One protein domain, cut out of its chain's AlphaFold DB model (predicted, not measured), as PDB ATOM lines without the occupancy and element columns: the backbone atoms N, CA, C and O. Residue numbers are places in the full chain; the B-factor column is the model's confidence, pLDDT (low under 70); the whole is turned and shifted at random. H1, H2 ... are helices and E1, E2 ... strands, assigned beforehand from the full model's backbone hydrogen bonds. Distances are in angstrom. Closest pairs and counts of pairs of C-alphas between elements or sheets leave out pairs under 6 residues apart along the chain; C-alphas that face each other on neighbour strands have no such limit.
ATOM      1  N   THR A 307     122.715 188.421  96.342       90.81
ATOM      2  CA  THR A 307     121.698 189.405  95.935       90.81
ATOM      3  C   THR A 307     120.566 189.348  96.945       90.81
ATOM      4  O   THR A 307     120.063 188.266  97.238       90.81
ATOM      5  N   GLU A 308     120.213 190.480  97.545       84.25
ATOM      6  CA  GLU A 308     119.148 190.571  98.547       84.25
ATOM      7  C   GLU A 308     117.901 191.177  97.922       84.25
ATOM      8  O   GLU A 308     117.990 192.212  97.263       84.25
ATOM      9  N   ARG A 309     116.740 190.558  98.157       76.50
ATOM     10  CA  ARG A 309     115.452 191.116  97.745       76.50
ATOM     11  C   ARG A 309     115.050 192.255  98.681       76.50
ATOM     12  O   ARG A 309     114.346 192.046  99.667       76.50
ATOM     13  N   LEU A 310     115.529 193.453  98.379       70.81
ATOM     14  CA  LEU A 310     115.122 194.685  99.047       70.81
ATOM     15  C   LEU A 310     114.166 195.475  98.146       70.81
ATOM     16  O   LEU A 310     114.022 195.193  96.960       70.81
ATOM     17  N   THR A 311     113.474 196.445  98.729       70.69
ATOM     18  CA  THR A 311     112.775 197.503  97.998       70.69
ATOM     19  C   THR A 311     113.675 198.746  98.027       70.69
ATOM     20  O   THR A 311     113.991 199.230  99.118       70.69
ATOM     21  N   PRO A 312     114.149 199.264  96.872       76.31
ATOM     22  CA  PRO A 312     113.853 198.880  95.479       76.31
ATOM     23  C   PRO A 312     114.561 197.584  95.012       76.31
ATOM     24  O   PRO A 312     115.517 197.176  95.672       76.31
ATOM     25  N   PRO A 313     114.129 196.980  93.877       80.50
ATOM     26  CA  PRO A 313     114.719 195.755  93.323       80.50
ATOM     27  C   PRO A 313     116.244 195.801  93.210       80.50
ATOM     28  O   PRO A 313     116.844 196.868  93.023       80.50
ATOM     29  N   PHE A 314     116.880 194.634  93.305       83.38
ATOM     30  CA  PHE A 314     118.334 194.542  93.291       83.38
ATOM     31  C   PHE A 314     118.928 194.987  91.943       83.38
ATOM     32  O   PHE A 314     118.671 194.401  90.895       83.38
ATOM     33  N   ALA A 315     119.802 195.996  91.969       88.25
ATOM     34  CA  ALA A 315     120.492 196.475  90.776       88.25
ATOM     35  C   ALA A 315     121.693 195.577  90.422       88.25
ATOM     36  O   ALA A 315     122.786 195.723  90.982       88.25
ATOM     37  N   TYR A 316     121.525 194.695  89.435       88.81
ATOM     38  CA  TYR A 316     122.559 193.743  89.006       88.81
ATOM     39  C   TYR A 316     123.866 194.381  88.519       88.81
ATOM     40  O   TYR A 316     124.928 193.792  88.696       88.81
ATOM     41  N   LEU A 333     141.471 183.295  94.572       95.00
ATOM     42  CA  LEU A 333     140.176 182.784  94.993       95.00
ATOM     43  C   LEU A 333     140.074 181.281  94.723       95.00
ATOM     44  O   LEU A 333     140.191 180.806  93.594       95.00
ATOM     45  N   ASP A 334     139.779 180.529  95.777       96.00
ATOM     46  CA  ASP A 334     139.419 179.117  95.689       96.00
ATOM     47  C   ASP A 334     137.940 178.936  95.309       96.00
ATOM     48  O   ASP A 334     137.571 177.911  94.730       96.00
ATOM     49  N   LEU A 335     137.084 179.896  95.668       96.12
ATOM     50  CA  LEU A 335     135.649 179.850  95.402       96.12
ATOM     51  C   LEU A 335     135.108 181.233  95.053       96.12
ATOM     52  O   LEU A 335     135.303 182.189  95.808       96.12
ATOM     53  N   ILE A 336     134.349 181.284  93.960       96.44
ATOM     54  CA  ILE A 336     133.379 182.344  93.704       96.44
ATOM     55  C   ILE A 336     131.979 181.745  93.753       96.44
ATOM     56  O   ILE A 336     131.726 180.668  93.210       96.44
ATOM     57  N   GLY A 337     131.081 182.415  94.452       95.75
ATOM     58  CA  GLY A 337     129.707 181.991  94.602       95.75
ATOM     59  C   GLY A 337     128.742 183.110  94.269       95.75
ATOM     60  O   GLY A 337     129.025 184.278  94.519       95.75
ATOM     61  N   PHE A 338     127.577 182.732  93.775       94.38
ATOM     62  CA  PHE A 338     126.428 183.602  93.611       94.38
ATOM     63  C   PHE A 338     125.289 183.009  94.427       94.38
ATOM     64  O   PHE A 338     125.022 181.806  94.360       94.38
ATOM     65  N   LYS A 339     124.654 183.825  95.261       93.25
ATOM     66  CA  LYS A 339     123.456 183.442  96.002       93.25
ATOM     67  C   LYS A 339     122.358 184.429  95.655       93.25
ATOM     68  O   LYS A 339     122.333 185.537  96.186       93.25
ATOM     69  N   PHE A 340     121.483 184.013  94.753       89.56
ATOM     70  CA  PHE A 340     120.384 184.824  94.275       89.56
ATOM     71  C   PHE A 340     119.187 184.681  95.220       89.56
ATOM     72  O   PHE A 340     118.687 183.574  95.462       89.56
ATOM     73  N   THR A 341     118.768 185.792  95.823       84.31
ATOM     74  CA  THR A 341     117.501 185.856  96.578       84.31
ATOM     75  C   THR A 341     116.472 186.763  95.926       84.31
ATOM     76  O   THR A 341     115.283 186.613  96.182       84.31
ATOM     77  N   ASP A 342     116.909 187.637  95.024       79.00
ATOM     78  CA  ASP A 342     116.025 188.344  94.112       79.00
ATOM     79  C   ASP A 342     116.036 187.650  92.742       79.00
ATOM     80  O   ASP A 342     117.108 187.342  92.223       79.00
ATOM     81  N   GLU A 343     114.859 187.372  92.183       77.56
ATOM     82  CA  GLU A 343     114.719 186.789  90.840       77.56
ATOM     83  C   GLU A 343     114.438 187.850  89.771       77.56
ATOM     84  O   GLU A 343     114.594 187.559  88.584       77.56
ATOM     85  N   TYR A 344     114.027 189.061  90.168       77.94
ATOM     86  CA  TYR A 344     113.789 190.145  89.216       77.94
ATOM     87  C   TYR A 344     115.094 190.474  88.492       77.94
ATOM     88  O   TYR A 344     116.136 190.547  89.130       77.94
ATOM     89  N   ASP A 345     115.047 190.610  87.168       79.69
ATOM     90  CA  ASP A 345     116.188 190.910  86.287       79.69
ATOM     91  C   ASP A 345     117.374 189.926  86.331       79.69
ATOM     92  O   ASP A 345     118.391 190.169  85.678       79.69
ATOM     93  N   LEU A 346     117.257 188.785  87.028       87.31
ATOM     94  CA  LEU A 346     118.308 187.766  87.035       87.31
ATOM     95  C   LEU A 346     118.538 187.206  85.630       87.31
ATOM     96  O   LEU A 346     119.677 187.139  85.180       87.31
ATOM     97  N   ASP A 347     117.461 186.819  84.943       88.56
ATOM     98  CA  ASP A 347     117.544 186.239  83.598       88.56
ATOM     99  C   ASP A 347     118.143 187.251  82.616       88.56
ATOM    100  O   ASP A 347     119.091 186.927  81.908       88.56
ATOM    101  N   PHE A 348     117.712 188.515  82.695       88.69
ATOM    102  CA  PHE A 348     118.284 189.607  81.907       88.69
ATOM    103  C   PHE A 348     119.783 189.802  82.181       88.69
ATOM    104  O   PHE A 348     120.574 189.966  81.253       88.69
ATOM    105  N   TRP A 349     120.211 189.753  83.448       92.31
ATOM    106  CA  TRP A 349     121.632 189.832  83.786       92.31
ATOM    107  C   TRP A 349     122.420 188.634  83.231       92.31
ATOM    108  O   TRP A 349     123.488 188.829  82.645       92.31
ATOM    109  N   LEU A 350     121.892 187.409  83.339       91.81
ATOM    110  CA  LEU A 350     122.516 186.205  82.775       91.81
ATOM    111  C   LEU A 350     122.648 186.310  81.245       91.81
ATOM    112  O   LEU A 350     123.744 186.121  80.712       91.81
ATOM    113  N   GLU A 351     121.566 186.662  80.551       92.06
ATOM    114  CA  GLU A 351     121.532 186.882  79.101       92.06
ATOM    115  C   GLU A 351     122.527 187.961  78.674       92.06
ATOM    116  O   GLU A 351     123.302 187.752  77.737       92.06
ATOM    117  N   SER A 352     122.583 189.083  79.401       93.75
ATOM    118  CA  SER A 352     123.503 190.183  79.094       93.75
ATOM    119  C   SER A 352     124.965 189.726  79.068       93.75
ATOM    120  O   SER A 352     125.753 190.209  78.257       93.75
ATOM    121  N   HIS A 353     125.332 188.740  79.891       93.38
ATOM    122  CA  HIS A 353     126.663 188.146  79.874       93.38
ATOM    123  C   HIS A 353     126.854 187.081  78.798       93.38
ATOM    124  O   HIS A 353     127.967 186.956  78.289       93.38
ATOM    125  N   ILE A 354     125.821 186.309  78.460       92.94
ATOM    126  CA  ILE A 354     125.881 185.287  77.404       92.94
ATOM    127  C   ILE A 354     126.074 185.942  76.035       92.94
ATOM    128  O   ILE A 354     126.909 185.490  75.248       92.94
ATOM    129  N   TYR A 355     125.332 187.017  75.773       92.88
ATOM    130  CA  TYR A 355     125.338 187.715  74.491       92.88
ATOM    131  C   TYR A 355     126.427 188.794  74.379       92.88
ATOM    132  O   TYR A 355     126.663 189.301  73.284       92.88
ATOM    133  N   ALA A 356     127.130 189.125  75.468       91.25
ATOM    134  CA  ALA A 356     128.258 190.051  75.423       91.25
ATOM    135  C   ALA A 356     129.493 189.429  74.747       91.25
ATOM    136  O   ALA A 356     129.967 188.361  75.140       91.25
ATOM    137  N   ASP A 357     130.104 190.172  73.818       87.56
ATOM    138  CA  ASP A 357     131.369 189.789  73.168       87.56
ATOM    139  C   ASP A 357     132.509 189.560  74.180       87.56
ATOM    140  O   ASP A 357     133.400 188.730  73.969       87.56
ATOM    141  N   SER A 358     132.474 190.279  75.306       89.62
ATOM    142  CA  SER A 358     133.456 190.189  76.386       89.62
ATOM    143  C   SER A 358     132.800 190.281  77.765       89.62
ATOM    144  O   SER A 358     132.812 191.330  78.409       89.62
ATOM    145  N   SER A 359     132.243 189.168  78.247       93.31
ATOM    146  CA  SER A 359     131.750 189.082  79.627       93.31
ATOM    147  C   SER A 359     132.897 189.103  80.642       93.31
ATOM    148  O   SER A 359     133.878 188.360  80.504       93.31
ATOM    149  N   ILE A 360     132.741 189.890  81.713       94.56
ATOM    150  CA  ILE A 360     133.683 189.935  82.840       94.56
ATOM    151  C   ILE A 360     133.887 188.566  83.496       94.56
ATOM    152  O   ILE A 360     134.987 188.254  83.957       94.56
ATOM    153  N   LEU A 361     132.864 187.710  83.471       93.44
ATOM    154  CA  LEU A 361     132.918 186.353  84.015       93.44
ATOM    155  C   LEU A 361     134.002 185.519  83.324       93.44
ATOM    156  O   LEU A 361     134.688 184.719  83.957       93.44
ATOM    157  N   SER A 362     134.227 185.771  82.033       92.50
ATOM    158  CA  SER A 362     135.235 185.071  81.240       92.50
ATOM    159  C   SER A 362     136.682 185.442  81.593       92.50
ATOM    160  O   SER A 362     137.606 184.723  81.198       92.50
ATOM    161  N   SER A 363     136.874 186.537  82.335       93.88
ATOM    162  CA  SER A 363     138.175 187.033  82.795       93.88
ATOM    163  C   SER A 363     138.632 186.368  84.098       93.88
ATOM    164  O   SER A 363     139.806 186.462  84.459       93.88
ATOM    165  N   PHE A 364     137.743 185.660  84.800       92.19
ATOM    166  CA  PHE A 364     138.094 184.909  86.002       92.19
ATOM    167  C   PHE A 364     138.783 183.590  85.638       92.19
ATOM    168  O   PHE A 364     138.154 182.561  85.378       92.19
ATOM    169  N   LEU A 365     140.112 183.629  85.629       86.31
ATOM    170  CA  LEU A 365     140.962 182.468  85.385       86.31
ATOM    171  C   LEU A 365     141.329 181.778  86.706       86.31
ATOM    172  O   LEU A 365     141.519 182.432  87.726       86.31
ATOM    173  N   ASN A 366     141.496 180.454  86.663       85.56
ATOM    174  CA  ASN A 366     142.012 179.626  87.764       85.56
ATOM    175  C   ASN A 366     141.128 179.528  89.020       85.56
ATOM    176  O   ASN A 366     141.600 179.072  90.061       85.56
ATOM    177  N   ILE A 367     139.847 179.886  88.928       88.12
ATOM    178  CA  ILE A 367     138.895 179.589  90.001       88.12
ATOM    179  C   ILE A 367     138.717 178.073  90.102       88.12
ATOM    180  O   ILE A 367     138.454 177.402  89.104       88.12
ATOM    181  N   LYS A 368     138.833 177.523  91.316       91.19
ATOM    182  CA  LYS A 368     138.696 176.075  91.552       91.19
ATOM    183  C   LYS A 368     137.249 175.619  91.675       91.19
ATOM    184  O   LYS A 368     136.957 174.464  91.356       91.19
ATOM    185  N   ARG A 369     136.374 176.484  92.196       93.69
ATOM    186  CA  ARG A 369     134.966 176.182  92.473       93.69
ATOM    187  C   ARG A 369     134.073 177.368  92.137       93.69
ATOM    188  O   ARG A 369     134.317 178.479  92.607       93.69
ATOM    189  N   LEU A 370     133.015 177.088  91.386       93.06
ATOM    190  CA  LEU A 370     131.869 177.973  91.223       93.06
ATOM    191  C   LEU A 370     130.691 177.384  91.980       93.06
ATOM    192  O   LEU A 370     130.432 176.183  91.883       93.06
ATOM    193  N   GLN A 371     130.014 178.246  92.726       93.56
ATOM    194  CA  GLN A 371     128.775 177.930  93.415       93.56
ATOM    195  C   GLN A 371     127.675 178.863  92.912       93.56
ATOM    196  O   GLN A 371     127.841 180.078  92.953       93.56
ATOM    197  N   ILE A 372     126.545 178.329  92.468       89.94
ATOM    198  CA  ILE A 372     125.382 179.145  92.106       89.94
ATOM    199  C   ILE A 372     124.199 178.606  92.893       89.94
ATOM    200  O   ILE A 372     123.767 177.494  92.647       89.94
ATOM    201  N   ASN A 373     123.686 179.382  93.846       88.00
ATOM    202  CA  ASN A 373     122.490 179.019  94.599       88.00
ATOM    203  C   ASN A 373     121.365 180.002  94.278       88.00
ATOM    204  O   ASN A 373     121.576 181.214  94.329       88.00
ATOM    205  N   SER A 374     120.159 179.486  94.073       81.06
ATOM    206  CA  SER A 374     118.930 180.274  94.142       81.06
ATOM    207  C   SER A 374     118.177 179.891  95.414       81.06
ATOM    208  O   SER A 374     117.981 178.711  95.692       81.06
ATOM    209  N   SER A 375     117.815 180.877  96.232       67.38
ATOM    210  CA  SER A 375     117.130 180.651  97.519       67.38
ATOM    211  C   SER A 375     115.615 180.488  97.394       67.38
ATOM    212  O   SER A 375     114.967 179.998  98.320       67.38
ATOM    213  N   HIS A 376     115.046 180.862  96.254       57.03
ATOM    214  CA  HIS A 376     113.642 180.649  95.968       57.03
ATOM    215  C   HIS A 376     113.493 179.481  95.008       57.03
ATOM    216  O   HIS A 376     114.353 179.243  94.155       57.03
ATOM    217  N   ARG A 377     112.414 178.708  95.217       48.97
ATOM    218  CA  ARG A 377     111.954 177.688  94.271       48.97
ATOM    219  C   ARG A 377     112.019 178.357  92.914       48.97
ATOM    220  O   ARG A 377     111.249 179.291  92.725       48.97
ATOM    221  N   VAL A 378     112.940 177.915  92.054       46.66
ATOM    222  CA  VAL A 378     113.030 178.380  90.673       46.66
ATOM    223  C   VAL A 378     111.621 178.227  90.138       46.66
ATOM    224  O   VAL A 378     111.165 177.107  89.897       46.66
ATOM    225  N   ARG A 379     110.866 179.328  90.086       46.34
ATOM    226  CA  ARG A 379     109.589 179.305  89.407       46.34
ATOM    227  C   ARG A 379     110.019 179.156  87.970       46.34
ATOM    228  O   ARG A 379     110.547 180.092  87.379       46.34
ATOM    229  N   ILE A 380     109.895 177.934  87.466       48.53
ATOM    230  CA  ILE A 380     109.979 177.658  86.044       48.53
ATOM    231  C   ILE A 380     108.744 178.351  85.477       48.53
ATOM    232  O   ILE A 380     107.672 177.765  85.354       48.53
ATOM    233  N   PHE A 381     108.848 179.662  85.279       49.94
ATOM    234  CA  PHE A 381     107.959 180.348  84.372       49.94
ATOM    235  C   PHE A 381     108.194 179.688  83.014       49.94
ATOM    236  O   PHE A 381     109.331 179.333  82.702       49.94
ATOM    237  N   ASN A 382     107.132 179.487  82.234       49.97
ATOM    238  CA  ASN A 382     107.207 179.007  80.852       49.97
ATOM    239  C   ASN A 382     107.855 180.078  79.945       49.97
ATOM    240  O   ASN A 382     107.265 180.513  78.962       49.97
ATOM    241  N   SER A 383     109.029 180.569  80.336       56.69
ATOM    242  CA  SER A 383     109.983 181.248  79.480       56.69
ATOM    243  C   SER A 383     110.506 180.214  78.488       56.69
ATOM    244  O   SER A 383     110.799 179.082  78.878       56.69
ATOM    245  N   GLU A 384     110.597 180.588  77.214       57.47
ATOM    246  CA  GLU A 384     111.110 179.718  76.148       57.47
ATOM    247  C   GLU A 384     112.558 179.268  76.411       57.47
ATOM    248  O   GLU A 384     112.963 178.201  75.950       57.47
ATOM    249  N   GLU A 385     113.308 180.019  77.224       66.38
ATOM    250  CA  GLU A 385     114.626 179.630  77.717       66.38
ATOM    251  C   GLU A 385     114.553 179.166  79.178       66.38
ATOM    252  O   GLU A 385     114.096 179.881  80.078       66.38
ATOM    253  N   ASN A 386     115.015 177.939  79.427       82.81
ATOM    254  CA  ASN A 386     115.098 177.371  80.765       82.81
ATOM    255  C   ASN A 386     116.198 178.104  81.549       82.81
ATOM    256  O   ASN A 386     117.361 178.083  81.154       82.81
ATOM    257  N   ARG A 387     115.874 178.710  82.701       83.31
ATOM    258  CA  ARG A 387     116.856 179.386  83.579       83.31
ATOM    259  C   ARG A 387     118.069 178.506  83.909       83.31
ATOM    260  O   ARG A 387     119.174 179.014  84.090       83.31
ATOM    261  N   LEU A 388     117.892 177.183  83.968       83.75
ATOM    262  CA  LEU A 388     119.005 176.245  84.140       83.75
ATOM    263  C   LEU A 388     119.993 176.279  82.966       83.75
ATOM    264  O   LEU A 388     121.196 176.172  83.200       83.75
ATOM    265  N   ASP A 389     119.512 176.473  81.739       88.06
ATOM    266  CA  ASP A 389     120.355 176.609  80.552       88.06
ATOM    267  C   ASP A 389     121.119 177.932  80.585       88.06
ATOM    268  O   ASP A 389     122.324 177.932  80.342       88.06
ATOM    269  N   LEU A 390     120.479 179.042  80.974       88.38
ATOM    270  CA  LEU A 390     121.170 180.321  81.192       88.38
ATOM    271  C   LEU A 390     122.290 180.180  82.237       88.38
ATOM    272  O   LEU A 390     123.434 180.570  81.994       88.38
ATOM    273  N   ILE A 391     121.996 179.548  83.377       88.12
ATOM    274  CA  ILE A 391     122.985 179.275  84.431       88.12
ATOM    275  C   ILE A 391     124.120 178.385  83.907       88.12
ATOM    276  O   ILE A 391     125.285 178.662  84.192       88.12
ATOM    277  N   ALA A 392     123.816 177.339  83.134       88.44
ATOM    278  CA  ALA A 392     124.821 176.442  82.567       88.44
ATOM    279  C   ALA A 392     125.731 177.159  81.557       88.44
ATOM    280  O   ALA A 392     126.952 176.974  81.584       88.44
ATOM    281  N   GLN A 393     125.163 178.014  80.703       90.69
ATOM    282  CA  GLN A 393     125.915 178.849  79.765       90.69
ATOM    283  C   GLN A 393     126.829 179.826  80.509       90.69
ATOM    284  O   GLN A 393     128.022 179.910  80.207       90.69
ATOM    285  N   VAL A 394     126.305 180.487  81.545       89.38
ATOM    286  CA  VAL A 394     127.082 181.397  82.389       89.38
ATOM    287  C   VAL A 394     128.203 180.666  83.131       89.38
ATOM    288  O   VAL A 394     129.344 181.131  83.158       89.38
ATOM    289  N   ALA A 395     127.925 179.481  83.676       88.56
ATOM    290  CA  ALA A 395     128.935 178.643  84.313       88.56
ATOM    291  C   ALA A 395     130.056 178.249  83.334       88.56
ATOM    292  O   ALA A 395     131.223 178.186  83.726       88.56
ATOM    293  N   GLY A 396     129.725 178.075  82.049       88.25
ATOM    294  CA  GLY A 396     130.674 177.817  80.967       88.25
ATOM    295  C   GLY A 396     131.698 178.934  80.718       88.25
ATOM    296  O   GLY A 396     132.744 178.665  80.116       88.25
ATOM    297  N   PHE A 397     131.465 180.164  81.199       87.56
ATOM    298  CA  PHE A 397     132.470 181.234  81.125       87.56
ATOM    299  C   PHE A 397     133.669 180.982  82.029       87.56
ATOM    300  O   PHE A 397     134.783 181.405  81.697       87.56
ATOM    301  N   PHE A 398     133.465 180.282  83.140       83.31
ATOM    302  CA  PHE A 398     134.529 180.020  84.080       83.31
ATOM    303  C   PHE A 398     135.310 178.769  83.665       83.31
ATOM    304  O   PHE A 398     134.766 177.680  83.469       83.31
ATOM    305  N   ARG A 399     136.636 178.893  83.570       77.31
ATOM    306  CA  ARG A 399     137.525 177.750  83.309       77.31
ATOM    307  C   ARG A 399     137.770 176.973  84.605       77.31
ATOM    308  O   ARG A 399     138.818 177.139  85.224       77.31
ATOM    309  N   ILE A 400     136.799 176.162  85.019       72.31
ATOM    310  CA  ILE A 400     136.802 175.483  86.325       72.31
ATOM    311  C   ILE A 400     136.877 173.970  86.153       72.31
ATOM    312  O   ILE A 400     136.308 173.397  85.229       72.31
ATOM    313  N   SER A 401     137.558 173.323  87.091       61.53
ATOM    314  CA  SER A 401     137.604 171.870  87.240       61.53
ATOM    315  C   SER A 401     136.381 171.259  87.951       61.53
ATOM    316  O   SER A 401     136.119 170.086  87.730       61.53
ATOM    317  N   ASN A 402     135.628 172.003  88.779       56.84
ATOM    318  CA  ASN A 402     134.475 171.504  89.550       56.84
ATOM    319  C   ASN A 402     133.353 172.557  89.686       56.84
ATOM    320  O   ASN A 402     133.592 173.644  90.213       56.84
ATOM    321  N   ILE A 403     132.120 172.215  89.297       61.53
ATOM    322  CA  ILE A 403     130.935 173.093  89.382       61.53
ATOM    323  C   ILE A 403     129.918 172.490  90.359       61.53
ATOM    324  O   ILE A 403     129.607 171.302  90.262       61.53
ATOM    325  N   TRP A 404     129.396 173.312  91.274       59.62
ATOM    326  CA  TRP A 404     128.294 172.965  92.174       59.62
ATOM    327  C   TRP A 404     127.115 173.898  91.872       59.62
ATOM    328  O   TRP A 404     127.219 175.108  92.092       59.62
ATOM    329  N   VAL A 405     126.041 173.328  91.325       56.47
ATOM    330  CA  VAL A 405     124.754 174.002  91.084       56.47
ATOM    331  C   VAL A 405     123.760 173.518  92.122       56.47
ATOM    332  O   VAL A 405     123.717 172.279  92.326       56.47
TER     333      VAL A 405
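Overview. This is residues 307 to 316 and 333 to 405 of the 405 residues of an uncharacterized protein of Candolleomyces aberdarensis (UniProt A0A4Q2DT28). A small parallel sheet of three strands, E1, E2 and E3, makes a wall, and the helices form a second group set off from it, in which H1 packs on H3 and H3 grazes the sheet. A long link, residues 375 to 386, loops from the end of E2 to the start of H3. The printed part has 83 residues, with elements in the order E1 H1 H2 E2 H3 E3; the class is mixed, helices and strands, with 37 residues in named elements, under half. It is compact, with a radius of gyration of the C-alphas of 13.0 A and spans of 34 by 24 by 21 A.

Arrangement. E1, residues 335 to 340, is parallel to inner strand E2, residues 369 to 374, at 9 degrees; N 338 and O 371 are 2.8 A apart. E2 is parallel to edge strand E3, residues 402 to 404, at 14 degrees, with N 404 and O 370 at 3.1 A. H3, residues 387 to 395, only grazes the sheet with residues 391 to 395. H1, residues 346 to 354, touches H3 at a steep tilt of 42 degrees, the same way; their closest C-alphas, Leu 350 and Leu 390, are 6.2 A apart. H2, residues 360 to 363, is close to but not clearly touching H1, the closest C-alphas, His 353 and Leu 361, being 7.7 A apart. E1, H1 H2, E2 and E2, H3, E3 are strand-helix-strand units, parallel neighbour strands with helices between, each with a right-handed crossover. Every O i to N i+4 pair is within hydrogen-bond range in H1 and H3; H2 is too short for one.

Along the chain. E1 starts at C-alpha 335 (135.649, 179.850, 95.402) and spans 16.1 A; E2 spans 16.6 A, H1 12.5 A and H3 12.1 A. E3 ends at C-alpha 404 (128.294, 172.965, 92.174).

Size, cuts and confidence. The C-alphas farthest apart, Thr 311 and Ser 401, are 37.3 A apart. Residues 317 to 332 are not printed, and C-alphas 316 and 333 are 21.6 A apart across the cut. The link E2 to H3 is long. Residues 375 to 385 and 401 to 405 have pLDDT under 70.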